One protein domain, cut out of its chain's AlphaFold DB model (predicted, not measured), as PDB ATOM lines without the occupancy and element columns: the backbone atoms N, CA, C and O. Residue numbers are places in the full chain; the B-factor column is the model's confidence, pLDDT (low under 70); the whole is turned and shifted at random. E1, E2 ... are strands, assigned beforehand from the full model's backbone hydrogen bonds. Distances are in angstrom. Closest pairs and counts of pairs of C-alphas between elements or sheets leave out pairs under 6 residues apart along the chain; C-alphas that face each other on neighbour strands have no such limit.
ATOM      1  N   VAL A   3     379.623 276.440 253.531       92.75
ATOM      2  CA  VAL A   3     379.774 277.750 254.176       92.75
ATOM      3  C   VAL A   3     378.393 278.355 254.375       92.75
ATOM      4  O   VAL A   3     377.645 278.501 253.410       92.75
ATOM      5  N   ASP A   4     378.086 278.717 255.616       94.31
ATOM      6  CA  ASP A   4     376.864 279.434 255.962       94.31
ATOM      7  C   ASP A   4     377.172 280.929 256.082       94.31
ATOM      8  O   ASP A   4     378.101 281.339 256.783       94.31
ATOM      9  N   VAL A   5     376.409 281.746 255.360       93.88
ATOM     10  CA  VAL A   5     376.561 283.203 255.304       93.88
ATOM     11  C   VAL A   5     375.233 283.850 255.648       93.88
ATOM     12  O   VAL A   5     374.177 283.422 255.190       93.88
ATOM     13  N   VAL A   6     375.296 284.921 256.430       94.94
ATOM     14  CA  VAL A   6     374.142 285.761 256.732       94.94
ATOM     15  C   VAL A   6     374.381 287.135 256.131       94.94
ATOM     16  O   VAL A   6     375.359 287.801 256.476       94.94
ATOM     17  N   VAL A   7     373.466 287.571 255.272       92.81
ATOM     18  CA  VAL A   7     373.455 288.918 254.697       92.81
ATOM     19  C   VAL A   7     372.265 289.671 255.273       92.81
ATOM     20  O   VAL A   7     371.158 289.146 255.333       92.81
ATOM     21  N   VAL A   8     372.498 290.895 255.751       94.38
ATOM     22  CA  VAL A   8     371.444 291.739 256.326       94.38
ATOM     23  C   VAL A   8     371.431 293.067 255.592       94.38
ATOM     24  O   VAL A   8     372.384 293.842 255.718       94.38
ATOM     25  N   ASN A   9     370.350 293.350 254.871       93.25
ATOM     26  CA  ASN A   9     370.081 294.699 254.408       93.25
ATOM     27  C   ASN A   9     369.672 295.536 255.621       93.25
ATOM     28  O   ASN A   9     368.711 295.223 256.307       93.25
ATOM     29  N   ARG A  10     370.433 296.582 255.941       92.25
ATOM     30  CA  ARG A  10     370.102 297.504 257.045       92.25
ATOM     31  C   ARG A  10     369.407 298.773 256.559       92.25
ATOM     32  O   ARG A  10     369.170 299.675 257.358       92.25
ATOM     33  N   SER A  11     369.161 298.870 255.257       90.50
ATOM     34  CA  SER A  11     368.493 300.002 254.633       90.50
ATOM     35  C   SER A  11     366.996 299.737 254.475       90.50
ATOM     36  O   SER A  11     366.551 298.590 254.472       90.50
ATOM     37  N   GLY A  12     366.230 300.817 254.308       89.31
ATOM     38  CA  GLY A  12     364.802 300.756 253.986       89.31
ATOM     39  C   GLY A  12     364.492 300.627 252.492       89.31
ATOM     40  O   GLY A  12     363.355 300.857 252.102       89.31
ATOM     41  N   GLY A  13     365.493 300.359 251.648       90.25
ATOM     42  CA  GLY A  13     365.322 300.204 250.206       90.25
ATOM     43  C   GLY A  13     365.675 298.795 249.744       90.25
ATOM     44  O   GLY A  13     366.477 298.117 250.380       90.25
ATOM     45  N   HIS A  14     365.100 298.391 248.614       91.88
ATOM     46  CA  HIS A  14     365.516 297.198 247.878       91.88
ATOM     47  C   HIS A  14     366.891 297.423 247.229       91.88
ATOM     48  O   HIS A  14     367.184 298.523 246.748       91.88
ATOM     49  N   GLY A  15     367.714 296.378 247.168       90.12
ATOM     50  CA  GLY A  15     368.987 296.422 246.460       90.12
ATOM     51  C   GLY A  15     369.439 295.061 245.952       90.12
ATOM     52  O   GLY A  15     369.069 294.023 246.490       90.12
ATOM     53  N   GLN A  16     370.294 295.086 244.933       93.69
ATOM     54  CA  GLN A  16     370.977 293.904 244.427       93.69
ATOM     55  C   GLN A  16     372.453 293.967 244.822       93.69
ATOM     56  O   GLN A  16     373.084 295.019 244.712       93.69
ATOM     57  N   VAL A  17     373.006 292.846 245.278       93.56
ATOM     58  CA  VAL A  17     374.428 292.716 245.612       93.56
ATOM     59  C   VAL A  17     375.023 291.450 245.007       93.56
ATOM     60  O   VAL A  17     374.334 290.450 244.807       93.56
ATOM     61  N   GLN A  18     376.327 291.477 244.753       95.88
ATOM     62  CA  GLN A  18     377.113 290.303 244.396       95.88
ATOM     63  C   GLN A  18     377.917 289.848 245.618       95.88
ATOM     64  O   GLN A  18     378.747 290.592 246.141       95.88
ATOM     65  N   LEU A  19     377.675 288.620 246.074       95.38
ATOM     66  CA  LEU A  19     378.460 287.949 247.105       95.38
ATOM     67  C   LEU A  19     379.556 287.109 246.438       95.38
ATOM     68  O   LEU A  19     379.244 286.167 245.713       95.38
ATOM     69  N   GLU A  20     380.820 287.402 246.738       95.88
ATOM     70  CA  GLU A  20     381.978 286.562 246.420       95.88
ATOM     71  C   GLU A  20     382.465 285.863 247.696       95.88
ATOM     72  O   GLU A  20     382.861 286.500 248.674       95.88
ATOM     73  N   LEU A  21     382.471 284.533 247.683       95.81
ATOM     74  CA  LEU A  21     383.105 283.702 248.698       95.81
ATOM     75  C   LEU A  21     384.423 283.163 248.174       95.81
ATOM     76  O   LEU A  21     384.464 282.576 247.095       95.81
ATOM     77  N   ARG A  22     385.479 283.282 248.976       96.00
ATOM     78  CA  ARG A  22     386.816 282.782 248.664       96.00
ATOM     79  C   ARG A  22     387.315 281.859 249.768       96.00
ATOM     80  O   ARG A  22     387.308 282.226 250.940       96.00
ATOM     81  N   LEU A  23     387.781 280.675 249.384       96.25
ATOM     82  CA  LEU A  23     388.457 279.718 250.255       96.25
ATOM     83  C   LEU A  23     389.918 279.603 249.834       96.25
ATOM     84  O   LEU A  23     390.194 279.216 248.700       96.25
ATOM     85  N   THR A  24     390.846 279.877 250.745       97.06
ATOM     86  CA  THR A  24     392.291 279.809 250.480       97.06
ATOM     87  C   THR A  24     392.944 278.783 251.398       97.06
ATOM     88  O   THR A  24     392.808 278.876 252.613       97.06
ATOM     89  N   SER A  25     393.679 277.829 250.830       96.94
ATOM     90  CA  SER A  25     394.516 276.877 251.569       96.94
ATOM     91  C   SER A  25     395.990 277.136 251.278       96.94
ATOM     92  O   SER A  25     396.355 277.472 250.149       96.94
ATOM     93  N   THR A  26     396.844 276.978 252.289       93.56
ATOM     94  CA  THR A  26     398.300 277.150 252.174       93.56
ATOM     95  C   THR A  26     399.042 275.834 251.951       93.56
ATOM     96  O   THR A  26     400.213 275.863 251.578       93.56
ATOM     97  N   SER A  27     398.395 274.685 252.169       90.25
ATOM     98  CA  SER A  27     399.012 273.366 252.000       90.25
ATOM     99  C   SER A  27     397.960 272.290 251.685       90.25
ATOM    100  O   SER A  27     397.266 271.840 252.595       90.25
ATOM    101  N   PRO A  28     397.844 271.848 250.418       89.88
ATOM    102  CA  PRO A  28     398.511 272.399 249.237       89.88
ATOM    103  C   PRO A  28     397.996 273.815 248.903       89.88
ATOM    104  O   PRO A  28     396.821 274.095 249.139       89.88
ATOM    105  N   PRO A  29     398.819 274.703 248.313       95.12
ATOM    106  CA  PRO A  29     398.366 276.028 247.898       95.12
ATOM    107  C   PRO A  29     397.200 275.948 246.909       95.12
ATOM    108  O   PRO A  29     397.322 275.340 245.841       95.12
ATOM    109  N   ARG A  30     396.064 276.557 247.257       95.00
ATOM    110  CA  ARG A  30     394.902 276.676 246.363       95.00
ATOM    111  C   ARG A  30     393.938 277.753 246.807       95.00
ATOM    112  O   ARG A  30     393.792 278.015 247.997       95.00
ATOM    113  N   THR A  31     393.201 278.258 245.829       96.38
ATOM    114  CA  THR A  31     392.090 279.178 246.039       96.38
ATOM    115  C   THR A  31     390.872 278.653 245.293       96.38
ATOM    116  O   THR A  31     390.974 278.276 244.128       96.38
ATOM    117  N   LEU A  32     389.732 278.609 245.971       95.81
ATOM    118  CA  LEU A  32     388.427 278.284 245.404       95.81
ATOM    119  C   LEU A  32     387.518 279.492 245.603       95.81
ATOM    120  O   LEU A  32     387.635 280.177 246.620       95.81
ATOM    121  N   ALA A  33     386.621 279.745 244.655       94.75
ATOM    122  CA  ALA A  33     385.672 280.843 244.750       94.75
ATOM    123  C   ALA A  33     384.263 280.398 244.356       94.75
ATOM    124  O   ALA A  33     384.093 279.476 243.555       94.75
ATOM    125  N   ALA A  34     383.264 281.052 244.935       95.38
ATOM    126  CA  ALA A  34     381.870 280.928 244.549       95.38
ATOM    127  C   ALA A  34     381.213 282.302 244.585       95.38
ATOM    128  O   ALA A  34     381.429 283.077 245.512       95.38
ATOM    129  N   GLU A  35     380.378 282.572 243.592       95.12
ATOM    130  CA  GLU A  35     379.695 283.849 243.454       95.12
ATOM    131  C   GLU A  35     378.180 283.666 243.453       95.12
ATOM    132  O   GLU A  35     377.662 282.678 242.914       95.12
ATOM    133  N   ARG A  36     377.458 284.606 244.064       94.81
ATOM    134  CA  ARG A  36     375.992 284.645 244.077       94.81
ATOM    135  C   ARG A  36     375.498 286.074 243.917       94.81
ATOM    136  O   ARG A  36     375.908 286.950 244.668       94.81
ATOM    137  N   SER A  37     374.572 286.268 242.988       95.44
ATOM    138  CA  SER A  37     373.762 287.482 242.927       95.44
ATOM    139  C   SER A  37     372.599 287.337 243.897       95.44
ATOM    140  O   SER A  37     371.918 286.310 243.889       95.44
ATOM    141  N   LEU A  38     372.406 288.340 244.745       95.06
ATOM    142  CA  LEU A  38     371.373 288.368 245.771       95.06
ATOM    143  C   LEU A  38     370.526 289.618 245.569       95.06
ATOM    144  O   LEU A  38     371.066 290.718 245.455       95.06
ATOM    145  N   GLU A  39     369.217 289.435 245.545       94.50
ATOM    146  CA  GLU A  39     368.259 290.517 245.751       94.50
ATOM    147  C   GLU A  39     367.960 290.579 247.248       94.50
ATOM    148  O   GLU A  39     367.890 289.537 247.904       94.50
ATOM    149  N   LEU A  40     367.886 291.791 247.791       94.12
ATOM    150  CA  LEU A  40     367.613 292.033 249.199       94.12
ATOM    151  C   LEU A  40     366.475 293.038 249.331       94.12
ATOM    152  O   LEU A  40     366.601 294.189 248.894       94.12
ATOM    153  N   ASP A  41     365.410 292.615 249.996       95.00
ATOM    154  CA  ASP A  41     364.296 293.473 250.379       95.00
ATOM    155  C   ASP A  41     364.664 294.376 251.569       95.00
ATOM    156  O   ASP A  41     365.747 294.280 252.168       95.00
ATOM    157  N   ASP A  42     363.777 295.317 251.900       94.94
ATOM    158  CA  ASP A  42     364.011 296.274 252.974       94.94
ATOM    159  C   ASP A  42     364.149 295.565 254.328       94.94
ATOM    160  O   ASP A  42     363.339 294.726 254.714       94.94
ATOM    161  N   HIS A  43     365.218 295.890 255.056       94.69
ATOM    162  CA  HIS A  43     365.548 295.264 256.341       94.69
ATOM    163  C   HIS A  43     365.666 293.724 256.318       94.69
ATOM    164  O   HIS A  43     365.673 293.090 257.380       94.69
ATOM    165  N   GLU A  44     365.771 293.113 255.133       96.06
ATOM    166  CA  GLU A  44     365.790 291.663 254.994       96.06
ATOM    167  C   GLU A  44     367.053 291.057 255.619       96.06
ATOM    168  O   GLU A  44     368.171 291.574 255.500       96.06
ATOM    169  N   ARG A  45     366.865 289.907 256.271       96.38
ATOM    170  CA  ARG A  45     367.935 289.003 256.686       96.38
ATOM    171  C   ARG A  45     367.853 287.736 255.844       96.38
ATOM    172  O   ARG A  45     366.961 286.919 256.056       96.38
ATOM    173  N   LEU A  46     368.835 287.548 254.974       95.38
ATOM    174  CA  LEU A  46     368.958 286.372 254.128       95.38
ATOM    175  C   LEU A  46     370.028 285.430 254.686       95.38
ATOM    176  O   LEU A  46     371.175 285.829 254.914       95.38
ATOM    177  N   GLU A  47     369.656 284.173 254.906       96.44
ATOM    178  CA  GLU A  47     370.565 283.110 255.338       96.44
ATOM    179  C   GLU A  47     370.847 282.183 254.154       96.44
ATOM    180  O   GLU A  47     369.932 281.667 253.513       96.44
ATOM    181  N   LEU A  48     372.127 282.003 253.834       94.88
ATOM    182  CA  LEU A  48     372.588 281.293 252.650       94.88
ATOM    183  C   LEU A  48     373.514 280.158 253.054       94.88
ATOM    184  O   LEU A  48     374.498 280.375 253.758       94.88
ATOM    185  N   THR A  49     373.256 278.978 252.504       95.44
ATOM    186  CA  THR A  49     374.187 277.852 252.549       95.44
ATOM    187  C   THR A  49     374.789 277.667 251.165       95.44
ATOM    188  O   THR A  49     374.081 277.393 250.194       95.44
ATOM    189  N   ILE A  50     376.106 277.829 251.060       93.94
ATOM    190  CA  ILE A  50     376.838 277.721 249.799       93.94
ATOM    191  C   ILE A  50     377.792 276.537 249.891       93.94
ATOM    192  O   ILE A  50     378.728 276.506 250.693       93.94
ATOM    193  N   ASP A  51     377.544 275.548 249.039       93.94
ATOM    194  CA  ASP A  51     378.400 274.382 248.899       93.94
ATOM    195  C   ASP A  51     379.502 274.681 247.868       93.94
ATOM    196  O   ASP A  51     379.237 274.911 246.686       93.94
ATOM    197  N   ILE A  52     380.756 274.682 248.328       93.38
ATOM    198  CA  ILE A  52     381.949 274.820 247.488       93.38
ATOM    199  C   ILE A  52     382.631 273.447 247.437       93.38
ATOM    200  O   ILE A  52     382.945 272.895 248.503       93.38
ATOM    201  N   PRO A  53     382.883 272.868 246.245       92.62
ATOM    202  CA  PRO A  53     383.534 271.566 246.098       92.62
ATOM    203  C   PRO A  53     385.035 271.666 246.424       92.62
ATOM    204  O   PRO A  53     385.904 271.584 245.561       92.62
ATOM    205  N   ALA A  54     385.329 271.881 247.703       91.75
ATOM    206  CA  ALA A  54     386.658 271.889 248.280       91.75
ATOM    207  C   ALA A  54     387.014 270.477 248.764       91.75
ATOM    208  O   ALA A  54     386.244 269.919 249.553       91.75
ATOM    209  N   PRO A  55     388.140 269.909 248.303       93.19
ATOM    210  CA  PRO A  55     388.741 268.719 248.897       93.19
ATOM    211  C   PRO A  55     389.096 268.920 250.368       93.19
ATOM    212  O   PRO A  55     389.137 270.052 250.845       93.19
ATOM    213  N   ASP A  56     389.387 267.825 251.063       90.19
ATOM    214  CA  ASP A  56     389.772 267.869 252.472       90.19
ATOM    215  C   ASP A  56     391.043 268.704 252.676       90.19
ATOM    216  O   ASP A  56     392.019 268.583 251.929       90.19
ATOM    217  N   GLY A  57     391.021 269.563 253.692       91.38
ATOM    218  CA  GLY A  57     392.135 270.432 254.049       91.38
ATOM    219  C   GLY A  57     391.698 271.638 254.872       91.38
ATOM    220  O   GLY A  57     390.506 271.878 255.069       91.38
ATOM    221  N   ASP A  58     392.684 272.408 255.322       94.00
ATOM    222  CA  ASP A  58     392.458 273.648 256.055       94.00
ATOM    223  C   ASP A  58     392.304 274.820 255.085       94.00
ATOM    224  O   ASP A  58     393.130 275.024 254.185       94.00
ATOM    225  N   TYR A  59     391.247 275.606 255.291       95.44
ATOM    226  CA  TYR A  59     390.916 276.759 254.464       95.44
ATOM    227  C   TYR A  59     390.627 277.987 255.324       95.44
ATOM    228  O   TYR A  59     389.829 277.939 256.258       95.44
ATOM    229  N   ALA A  60     391.217 279.116 254.947       95.25
ATOM    230  CA  ALA A  60     390.749 280.430 255.355       95.25
ATOM    231  C   ALA A  60     389.590 280.848 254.441       95.25
ATOM    232  O   ALA A  60     389.742 280.854 253.217       95.25
ATOM    233  N   ALA A  61     388.447 281.193 255.032       93.69
ATOM    234  CA  ALA A  61     387.276 281.676 254.312       93.69
ATOM    235  C   ALA A  61     387.179 283.205 254.392       93.69
ATOM    236  O   ALA A  61     387.339 283.786 255.466       93.69
ATOM    237  N   ALA A  62     386.884 283.844 253.265       94.94
ATOM    238  CA  ALA A  62     386.567 285.263 253.173       94.94
ATOM    239  C   ALA A  62     385.284 285.450 252.356       94.94
ATOM    240  O   ALA A  62     385.086 284.774 251.347       94.94
ATOM    241  N   ALA A  63     384.425 286.363 252.798       94.44
ATOM    242  CA  ALA A  63     383.205 286.753 252.104       94.44
ATOM    243  C   ALA A  63     383.270 288.250 251.802       94.44
ATOM    244  O   ALA A  63     383.501 289.056 252.706       94.44
ATOM    245  N   HIS A  64     383.066 288.612 250.542       93.25
ATOM    246  CA  HIS A  64     383.031 289.989 250.074       93.25
ATOM    247  C   HIS A  64     381.677 290.256 249.425       93.25
ATOM    248  O   HIS A  64     381.187 289.441 248.649       93.25
ATOM    249  N   VAL A  65     381.070 291.393 249.753       90.69
ATOM    250  CA  VAL A  65     379.818 291.843 249.142       90.69
ATOM    251  C   VAL A  65     380.110 293.121 248.374       90.69
ATOM    252  O   VAL A  65     380.703 294.051 248.923       90.69
ATOM    253  N   LEU A  66     379.713 293.144 247.108       89.44
ATOM    254  CA  LEU A  66     379.889 294.265 246.195       89.44
ATOM    255  C   LEU A  66     378.514 294.724 245.709       89.44
ATOM    256  O   LEU A  66     377.649 293.896 245.423       89.44
ATOM    257  N   TYR A  67     378.320 296.037 245.598       79.38
ATOM    258  CA  TYR A  67     377.208 296.575 244.822       79.38
ATOM    259  C   TYR A  67     377.622 296.558 243.344       79.38
ATOM    260  O   TYR A  67     378.699 297.077 243.043       79.38
TER     261      TYR A  67
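Overview. This is residues 3 to 67 of the 69 residues of an uncharacterized protein of Deltaproteobacteria bacterium (UniProt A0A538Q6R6). A long, twisted sheet, the hairpin E2 and E3 with E5 beside E2, is partly covered by the short sheet of E1 and E4: a loose sandwich, two sheets partly face to face. The 65 printed residues include five named strands, E1 to E5 in order, and no named helix: all strand. The sheets, E3 - E2 - E5 and E1 - E4, are antiparallel. The rod is loose, with radius of gyration of the C-alphas 13.7 A and spans of 44 by 18 by 15 A.

Along the chain. E2, residues 15 to 26, spans 35.5 A and E3, residues 29 to 40, 34.7 A between end C-alphas. E5, residues 60 to 66, spans 19.8 A, ending at C-alpha (379.889, 294.265, 246.195). E1, residues 3 to 8, spans 16.4 A from C-alpha (379.774, 277.750, 254.176); E4, residues 45 to 51, 19.6 A.

Arrangement. Within hydrogen-bond range are N 21 and O 34 of E2 and E3, N 20 and O 64 of E2 and E5, and N 5 and O 48 of E1 and E4, each 2.8 A. The facing parts of the sheets are 9.6 A centre to centre.

Size, cuts and confidence. The C-alphas farthest apart, Gly 12 and Pro 28, are 44.3 A apart. The printed part has no cut and no long link; no printed residue is under 70 in pLDDT.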